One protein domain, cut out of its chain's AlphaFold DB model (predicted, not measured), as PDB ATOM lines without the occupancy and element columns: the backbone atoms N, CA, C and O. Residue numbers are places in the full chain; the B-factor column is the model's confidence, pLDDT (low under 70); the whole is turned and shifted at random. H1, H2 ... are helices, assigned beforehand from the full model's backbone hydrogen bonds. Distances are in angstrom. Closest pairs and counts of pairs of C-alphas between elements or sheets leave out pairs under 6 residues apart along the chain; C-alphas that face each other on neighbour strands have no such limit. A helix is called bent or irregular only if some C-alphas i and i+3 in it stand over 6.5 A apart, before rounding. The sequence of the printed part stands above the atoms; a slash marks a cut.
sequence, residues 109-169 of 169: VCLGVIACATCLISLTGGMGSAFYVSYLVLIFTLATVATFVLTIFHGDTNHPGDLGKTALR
ATOM      1  N   VAL A 109       8.479 -49.274  -7.116       81.25
ATOM      2  CA  VAL A 109       7.290 -49.662  -7.888       81.25
ATOM      3  C   VAL A 109       6.538 -48.418  -8.359       81.25
ATOM      4  O   VAL A 109       6.094 -48.356  -9.505       81.25
ATOM      5  N   CYS A 110       6.441 -47.397  -7.507       81.94
ATOM      6  CA  CYS A 110       5.792 -46.134  -7.846       81.94
ATOM      7  C   CYS A 110       6.518 -45.409  -8.995       81.94
ATOM      8  O   CYS A 110       5.886 -45.029  -9.984       81.94
ATOM      9  N   LEU A 111       7.849 -45.309  -8.913       84.69
ATOM     10  CA  LEU A 111       8.693 -44.742  -9.968       84.69
ATOM     11  C   LEU A 111       8.526 -45.498 -11.289       84.69
ATOM     12  O   LEU A 111       8.336 -44.866 -12.326       84.69
ATOM     13  N   GLY A 112       8.534 -46.835 -11.255       83.19
ATOM     14  CA  GLY A 112       8.353 -47.667 -12.446       83.19
ATOM     15  C   GLY A 112       7.000 -47.455 -13.134       83.19
ATOM     16  O   GLY A 112       6.942 -47.315 -14.357       83.19
ATOM     17  N   VAL A 113       5.914 -47.367 -12.361       84.69
ATOM     18  CA  VAL A 113       4.558 -47.154 -12.898       84.69
ATOM     19  C   VAL A 113       4.407 -45.755 -13.495       84.69
ATOM     20  O   VAL A 113       3.912 -45.625 -14.617       84.69
ATOM     21  N   ILE A 114       4.875 -44.712 -12.803       86.19
ATOM     22  CA  ILE A 114       4.828 -43.334 -13.318       86.19
ATOM     23  C   ILE A 114       5.708 -43.197 -14.563       86.19
ATOM     24  O   ILE A 114       5.305 -42.546 -15.532       86.19
ATOM     25  N   ALA A 115       6.881 -43.836 -14.578       86.12
ATOM     26  CA  ALA A 115       7.767 -43.849 -15.734       86.12
ATOM     27  C   ALA A 115       7.128 -44.512 -16.949       86.12
ATOM     28  O   ALA A 115       7.106 -43.923 -18.030       86.12
ATOM     29  N   CYS A 116       6.526 -45.683 -16.758       85.88
ATOM     30  CA  CYS A 116       5.819 -46.390 -17.816       85.88
ATOM     31  C   CYS A 116       4.639 -45.564 -18.355       85.88
ATOM     32  O   CYS A 116       4.526 -45.367 -19.566       85.88
ATOM     33  N   ALA A 117       3.820 -44.985 -17.471       84.44
ATOM     34  CA  ALA A 117       2.704 -44.119 -17.855       84.44
ATOM     35  C   ALA A 117       3.168 -42.883 -18.650       84.44
ATOM     36  O   ALA A 117       2.579 -42.540 -19.677       84.44
ATOM     37  N   THR A 118       4.265 -42.250 -18.220       82.75
ATOM     38  CA  THR A 118       4.839 -41.073 -18.892       82.75
ATOM     39  C   THR A 118       5.459 -41.433 -20.249       82.75
ATOM     40  O   THR A 118       5.371 -40.653 -21.200       82.75
ATOM     41  N   CYS A 119       6.038 -42.626 -20.400       84.25
ATOM     42  CA  CYS A 119       6.518 -43.121 -21.693       84.25
ATOM     43  C   CYS A 119       5.366 -43.435 -22.654       84.25
ATOM     44  O   CYS A 119       5.424 -43.035 -23.815       84.25
ATOM     45  N   LEU A 120       4.305 -44.091 -22.181       85.06
ATOM     46  CA  LEU A 120       3.136 -44.440 -22.995       85.06
ATOM     47  C   LEU A 120       2.429 -43.194 -23.544       85.06
ATOM     48  O   LEU A 120       2.111 -43.143 -24.735       85.06
ATOM     49  N   ILE A 121       2.248 -42.162 -22.713       77.94
ATOM     50  CA  ILE A 121       1.647 -40.895 -23.157       77.94
ATOM     51  C   ILE A 121       2.575 -40.103 -24.094       77.94
ATOM     52  O   ILE A 121       2.099 -39.381 -24.965       77.94
ATOM     53  N   SER A 122       3.895 -40.277 -23.973       81.62
ATOM     54  CA  SER A 122       4.873 -39.644 -24.869       81.62
ATOM     55  C   SER A 122       4.940 -40.327 -26.241       81.62
ATOM     56  O   SER A 122       5.041 -39.652 -27.264       81.62
ATOM     57  N   LEU A 123       4.855 -41.661 -26.276       80.19
ATOM     58  CA  LEU A 123       4.927 -42.467 -27.502       80.19
ATOM     59  C   LEU A 123       3.686 -42.311 -28.384       80.19
ATOM     60  O   LEU A 123       3.793 -42.252 -29.604       80.19
ATOM     61  N   THR A 124       2.507 -42.226 -27.772       77.94
ATOM     62  CA  THR A 124       1.224 -42.169 -28.493       77.94
ATOM     63  C   THR A 124       0.898 -40.783 -29.052       77.94
ATOM     64  O   THR A 124      -0.077 -40.617 -29.783       77.94
ATOM     65  N   GLY A 125       1.695 -39.772 -28.706       65.56
ATOM     66  CA  GLY A 125       1.144 -38.442 -28.562       65.56
ATOM     67  C   GLY A 125       1.554 -37.350 -29.553       65.56
ATOM     68  O   GLY A 125       0.746 -36.465 -29.857       65.56
ATOM     69  N   GLY A 126       2.808 -37.331 -30.008       70.88
ATOM     70  CA  GLY A 126       3.371 -36.174 -30.721       70.88
ATOM     71  C   GLY A 126       3.151 -34.823 -30.000       70.88
ATOM     72  O   GLY A 126       2.763 -34.764 -28.835       70.88
ATOM     73  N   MET A 127       3.358 -33.698 -30.700       66.31
ATOM     74  CA  MET A 127       3.062 -32.363 -30.137       66.31
ATOM     75  C   MET A 127       1.555 -32.119 -29.926       66.31
ATOM     76  O   MET A 127       1.182 -31.286 -29.106       66.31
ATOM     77  N   GLY A 128       0.695 -32.829 -30.666       72.25
ATOM     78  CA  GLY A 128      -0.755 -32.624 -30.683       72.25
ATOM     79  C   GLY A 128      -1.477 -33.137 -29.437       72.25
ATOM     80  O   GLY A 128      -2.248 -32.397 -28.830       72.25
ATOM     81  N   SER A 129      -1.220 -34.380 -29.015       73.69
ATOM     82  CA  SER A 129      -1.879 -34.953 -27.825       73.69
ATOM     83  C   SER A 129      -1.501 -34.217 -26.547       73.69
ATOM     84  O   SER A 129      -2.311 -34.079 -25.633       73.69
ATOM     85  N   ALA A 130      -0.266 -33.716 -26.514       74.88
ATOM     86  CA  ALA A 130       0.282 -33.042 -25.373       74.88
ATOM     87  C   ALA A 130      -0.641 -31.857 -25.064       74.88
ATOM     88  O   ALA A 130      -1.080 -31.712 -23.920       74.88
ATOM     89  N   PHE A 131      -1.019 -31.068 -26.089       78.56
ATOM     90  CA  PHE A 131      -1.955 -29.945 -25.949       78.56
ATOM     91  C   PHE A 131      -3.257 -30.362 -25.271       78.56
ATOM     92  O   PHE A 131      -3.698 -29.681 -24.349       78.56
ATOM     93  N   TYR A 132      -3.834 -31.496 -25.666       81.12
ATOM     94  CA  TYR A 132      -5.070 -32.000 -25.078       81.12
ATOM     95  C   TYR A 132      -4.916 -32.347 -23.588       81.12
ATOM     96  O   TYR A 132      -5.691 -31.874 -22.759       81.12
ATOM     97  N   VAL A 133      -3.865 -33.091 -23.227       82.19
ATOM     98  CA  VAL A 133      -3.556 -33.454 -21.829       82.19
ATOM     99  C   VAL A 133      -3.364 -32.209 -20.968       82.19
ATOM    100  O   VAL A 133      -3.867 -32.121 -19.851       82.19
ATOM    101  N   SER A 134      -2.674 -31.220 -21.522       78.25
ATOM    102  CA  SER A 134      -2.468 -29.911 -20.918       78.25
ATOM    103  C   SER A 134      -3.791 -29.214 -20.569       78.25
ATOM    104  O   SER A 134      -3.969 -28.775 -19.431       78.25
ATOM    105  N   TYR A 135      -4.757 -29.163 -21.493       82.62
ATOM    106  CA  TYR A 135      -6.073 -28.580 -21.208       82.62
ATOM    107  C   TYR A 135      -6.821 -29.326 -20.096       82.62
ATOM    108  O   TYR A 135      -7.413 -28.687 -19.227       82.62
ATOM    109  N   LEU A 136      -6.754 -30.660 -20.075       84.00
ATOM    110  CA  LEU A 136      -7.384 -31.458 -19.020       84.00
ATOM    111  C   LEU A 136      -6.758 -31.200 -17.645       84.00
ATOM    112  O   LEU A 136      -7.480 -31.014 -16.665       84.00
ATOM    113  N   VAL A 137      -5.426 -31.130 -17.571       80.75
ATOM    114  CA  VAL A 137      -4.713 -30.859 -16.313       80.75
ATOM    115  C   VAL A 137      -5.061 -29.476 -15.756       80.75
ATOM    116  O   VAL A 137      -5.183 -29.311 -14.540       80.75
ATOM    117  N   LEU A 138      -5.271 -28.487 -16.634       82.19
ATOM    118  CA  LEU A 138      -5.689 -27.140 -16.247       82.19
ATOM    119  C   LEU A 138      -7.093 -27.145 -15.634       82.19
ATOM    120  O   LEU A 138      -7.290 -26.565 -14.568       82.19
ATOM    121  N   ILE A 139      -8.051 -27.807 -16.289       85.88
ATOM    122  CA  ILE A 139      -9.437 -27.902 -15.810       85.88
ATOM    123  C   ILE A 139      -9.478 -28.582 -14.440       85.88
ATOM    124  O   ILE A 139     -10.124 -28.076 -13.523       85.88
ATOM    125  N   PHE A 140      -8.742 -29.685 -14.277       84.75
ATOM    126  CA  PHE A 140      -8.661 -30.398 -13.005       84.75
ATOM    127  C   PHE A 140      -8.073 -29.518 -11.895       84.75
ATOM    128  O   PHE A 140      -8.670 -29.386 -10.831       84.75
ATOM    129  N   THR A 141      -6.951 -28.843 -12.170       82.44
ATOM    130  CA  THR A 141      -6.300 -27.955 -11.194       82.44
ATOM    131  C   THR A 141      -7.222 -26.802 -10.777       82.44
ATOM    132  O   THR A 141      -7.327 -26.497  -9.589       82.44
ATOM    133  N   LEU A 142      -7.937 -26.183 -11.723       83.25
ATOM    134  CA  LEU A 142      -8.911 -25.126 -11.425       83.25
ATOM    135  C   LEU A 142     -10.078 -25.634 -10.572       83.25
ATOM    136  O   LEU A 142     -10.482 -24.948  -9.635       83.25
ATOM    137  N   ALA A 143     -10.590 -26.834 -10.850       88.00
ATOM    138  CA  ALA A 143     -11.659 -27.440 -10.060       88.00
ATOM    139  C   ALA A 143     -11.221 -27.724  -8.611       88.00
ATOM    140  O   ALA A 143     -11.969 -27.442  -7.670       88.00
ATOM    141  N   THR A 144      -9.996 -28.219  -8.399       83.62
ATOM    142  CA  THR A 144      -9.450 -28.443  -7.050       83.62
ATOM    143  C   THR A 144      -9.273 -27.133  -6.279       83.62
ATOM    144  O   THR A 144      -9.615 -27.059  -5.103       83.62
ATOM    145  N   VAL A 145      -8.805 -26.062  -6.930       82.81
ATOM    146  CA  VAL A 145      -8.700 -24.744  -6.278       82.81
ATOM    147  C   VAL A 145     -10.085 -24.170  -5.962       82.81
ATOM    148  O   VAL A 145     -10.296 -23.664  -4.864       82.81
ATOM    149  N   ALA A 146     -11.046 -24.277  -6.883       85.12
ATOM    150  CA  ALA A 146     -12.406 -23.784  -6.669       85.12
ATOM    151  C   ALA A 146     -13.094 -24.484  -5.486       85.12
ATOM    152  O   ALA A 146     -13.694 -23.823  -4.642       85.12
ATOM    153  N   THR A 147     -12.960 -25.809  -5.383       83.88
ATOM    154  CA  THR A 147     -13.495 -26.576  -4.246       83.88
ATOM    155  C   THR A 147     -12.807 -26.206  -2.933       83.88
ATOM    156  O   THR A 147     -13.503 -25.957  -1.953       83.88
ATOM    157  N   PHE A 148     -11.477 -26.055  -2.917       80.62
ATOM    158  CA  PHE A 148     -10.732 -25.603  -1.736       80.62
ATOM    159  C   PHE A 148     -11.193 -24.221  -1.240       80.62
ATOM    160  O   PHE A 148     -11.445 -24.028  -0.050       80.62
ATOM    161  N   VAL A 149     -11.382 -23.268  -2.155       83.75
ATOM    162  CA  VAL A 149     -11.895 -21.928  -1.835       83.75
ATOM    163  C   VAL A 149     -13.305 -22.013  -1.242       83.75
ATOM    164  O   VAL A 149     -13.552 -21.455  -0.175       83.75
ATOM    165  N   LEU A 150     -14.216 -22.764  -1.865       81.81
ATOM    166  CA  LEU A 150     -15.586 -22.929  -1.365       81.81
ATOM    167  C   LEU A 150     -15.636 -23.600   0.015       81.81
ATOM    168  O   LEU A 150     -16.466 -23.209   0.831       81.81
ATOM    169  N   THR A 151     -14.751 -24.559   0.306       78.75
ATOM    170  CA  THR A 151     -14.666 -25.185   1.638       78.75
ATOM    171  C   THR A 151     -14.138 -24.243   2.716       78.75
ATOM    172  O   THR A 151     -14.537 -24.376   3.865       78.75
ATOM    173  N   ILE A 152     -13.281 -23.275   2.372       80.12
ATOM    174  CA  ILE A 152     -12.818 -22.256   3.324       80.12
ATOM    175  C   ILE A 152     -13.926 -21.241   3.612       80.12
ATOM    176  O   ILE A 152     -14.127 -20.868   4.762       80.12
ATOM    177  N   PHE A 153     -14.653 -20.798   2.582       77.31
ATOM    178  CA  PHE A 153     -15.699 -19.783   2.741       77.31
ATOM    179  C   PHE A 153     -17.004 -20.326   3.345       77.31
ATOM    180  O   PHE A 153     -17.688 -19.583   4.042       77.31
ATOM    181  N   HIS A 154     -17.344 -21.599   3.111       71.19
ATOM    182  CA  HIS A 154     -18.514 -22.264   3.709       71.19
ATOM    183  C   HIS A 154     -18.167 -23.180   4.896       71.19
ATOM    184  O   HIS A 154     -19.058 -23.825   5.444       71.19
ATOM    185  N   GLY A 155     -16.889 -23.278   5.276       60.12
ATOM    186  CA  GLY A 155     -16.437 -24.083   6.406       60.12
ATOM    187  C   GLY A 155     -16.979 -23.527   7.719       60.12
ATOM    188  O   GLY A 155     -16.701 -22.386   8.078       60.12
ATOM    189  N   ASP A 156     -17.771 -24.345   8.404       51.84
ATOM    190  CA  ASP A 156     -18.485 -24.023   9.635       51.84
ATOM    191  C   ASP A 156     -17.577 -23.354  10.687       51.84
ATOM    192  O   ASP A 156     -16.541 -23.892  11.085       51.84
ATOM    193  N   THR A 157     -17.992 -22.194  11.197       53.09
ATOM    194  CA  THR A 157     -17.305 -21.385  12.223       53.09
ATOM    195  C   THR A 157     -17.299 -22.026  13.619       53.09
ATOM    196  O   THR A 157     -16.999 -21.363  14.611       53.09
ATOM    197  N   ASN A 158     -17.614 -23.319  13.728       52.00
ATOM    198  CA  ASN A 158     -17.956 -23.949  14.997       52.00
ATOM    199  C   ASN A 158     -16.787 -24.633  15.730       52.00
ATOM    200  O   ASN A 158     -16.910 -24.860  16.929       52.00
ATOM    201  N   HIS A 159     -15.621 -24.868  15.107       55.50
ATOM    202  CA  HIS A 159     -14.424 -25.357  15.823       55.50
ATOM    203  C   HIS A 159     -13.098 -24.795  15.262       55.50
ATOM    204  O   HIS A 159     -12.458 -25.427  14.420       55.50
ATOM    205  N   PRO A 160     -12.599 -23.651  15.776       52.72
ATOM    206  CA  PRO A 160     -11.356 -23.016  15.308       52.72
ATOM    207  C   PRO A 160     -10.054 -23.766  15.675       52.72
ATOM    208  O   PRO A 160      -8.965 -23.264  15.410       52.72
ATOM    209  N   GLY A 161     -10.132 -24.948  16.302       51.78
ATOM    210  CA  GLY A 161      -8.981 -25.644  16.893       51.78
ATOM    211  C   GLY A 161      -8.445 -26.870  16.143       51.78
ATOM    212  O   GLY A 161      -7.398 -27.382  16.541       51.78
ATOM    213  N   ASP A 162      -9.122 -27.363  15.100       49.00
ATOM    214  CA  ASP A 162      -8.779 -28.667  14.493       49.00
ATOM    215  C   ASP A 162      -8.087 -28.575  13.118       49.00
ATOM    216  O   ASP A 162      -7.389 -29.495  12.693       49.00
ATOM    217  N   LEU A 163      -8.162 -27.411  12.464       54.47
ATOM    218  CA  LEU A 163      -7.491 -27.152  11.180       54.47
ATOM    219  C   LEU A 163      -5.958 -27.074  11.306       54.47
ATOM    220  O   LEU A 163      -5.238 -27.321  10.343       54.47
ATOM    221  N   GLY A 164      -5.439 -26.768  12.501       48.03
ATOM    222  CA  GLY A 164      -3.998 -26.765  12.775       48.03
ATOM    223  C   GLY A 164      -3.407 -28.157  13.036       48.03
ATOM    224  O   GLY A 164      -2.199 -28.342  12.909       48.03
ATOM    225  N   LYS A 165      -4.235 -29.151  13.389       41.69
ATOM    226  CA  LYS A 165      -3.770 -30.506  13.743       41.69
ATOM    227  C   LYS A 165      -3.704 -31.448  12.547       41.69
ATOM    228  O   LYS A 165      -2.882 -32.360  12.541       41.69
ATOM    229  N   THR A 166      -4.514 -31.207  11.522       48.22
ATOM    230  CA  THR A 166      -4.503 -31.971  10.266       48.22
ATOM    231  C   THR A 166      -3.386 -31.550   9.307       48.22
ATOM    232  O   THR A 166      -3.035 -32.330   8.431       48.22
ATOM    233  N   ALA A 167      -2.765 -30.379   9.499       46.00
ATOM    234  CA  ALA A 167      -1.593 -29.939   8.728       46.00
ATOM    235  C   ALA A 167      -0.241 -30.463   9.272       46.00
ATOM    236  O   ALA A 167       0.786 -30.296   8.619       46.00
ATOM    237  N   LEU A 168      -0.230 -31.085  10.461       44.06
ATOM    238  CA  LEU A 168       0.968 -31.611  11.138       44.06
ATOM    239  C   LEU A 168       1.005 -33.153  11.228       44.06
ATOM    240  O   LEU A 168       1.724 -33.701  12.066       44.06
ATOM    241  N   ARG A 169       0.252 -33.866  10.381       34.25
ATOM    242  CA  ARG A 169       0.364 -35.325  10.208       34.25
ATOM    243  C   ARG A 169       0.591 -35.703   8.751       34.25
ATOM    244  O   ARG A 169      -0.060 -35.093   7.881       34.25
TER     245      ARG A 169
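Overview. This is residues 109 to 169 of the 169 residues of an uncharacterized protein of Protopolystoma xenopodis (UniProt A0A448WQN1). A long straight helix, H2, has the shorter H1 meeting it at one end in a V, while at its other end a tail without named elements, residues 154 to 169, folds back toward the same side as H1, leaving an open frame with an empty middle. The printed part has 61 residues with two named helices, H1 then H2, and no named strand: the class is all helix. It is extended, with a radius of gyration of the C-alphas of 18.5 A, and flat, spanning 52 by 28 by 9 A.

Along the chain. H2, residues 126 to 153, is 41.9 A long from C-alpha 126 at (3.371, -36.174, -30.721) to C-alpha 153 at (-15.699, -19.783, 2.741). H2 is neither bent nor irregular, but only just: C-alphas 126 and 129 are 6.1 A apart. H1, residues 109 to 123, is 21.0 A long and begins at C-alpha 109 (7.290, -49.662, -7.888).

Arrangement. H2 and H1 meet only through their tight link of 2 residues. They are near each other, with 5 pairs of C-alphas within 10 A. Residues 109 to 120 and 134 to 169 stand free. Every O i to N i+4 pair is within hydrogen-bond range in H1, and 21 of 24 in H2.

Size, cuts and confidence. The C-alphas farthest apart, of Gly 126 and Asn 158, are 51.9 A apart. The printed part has no cut and ends at Arg 169, the chain's last residue. Mean pLDDT of the printed part is 73.1; residues 125, 127 and 155 to 169 are under 70.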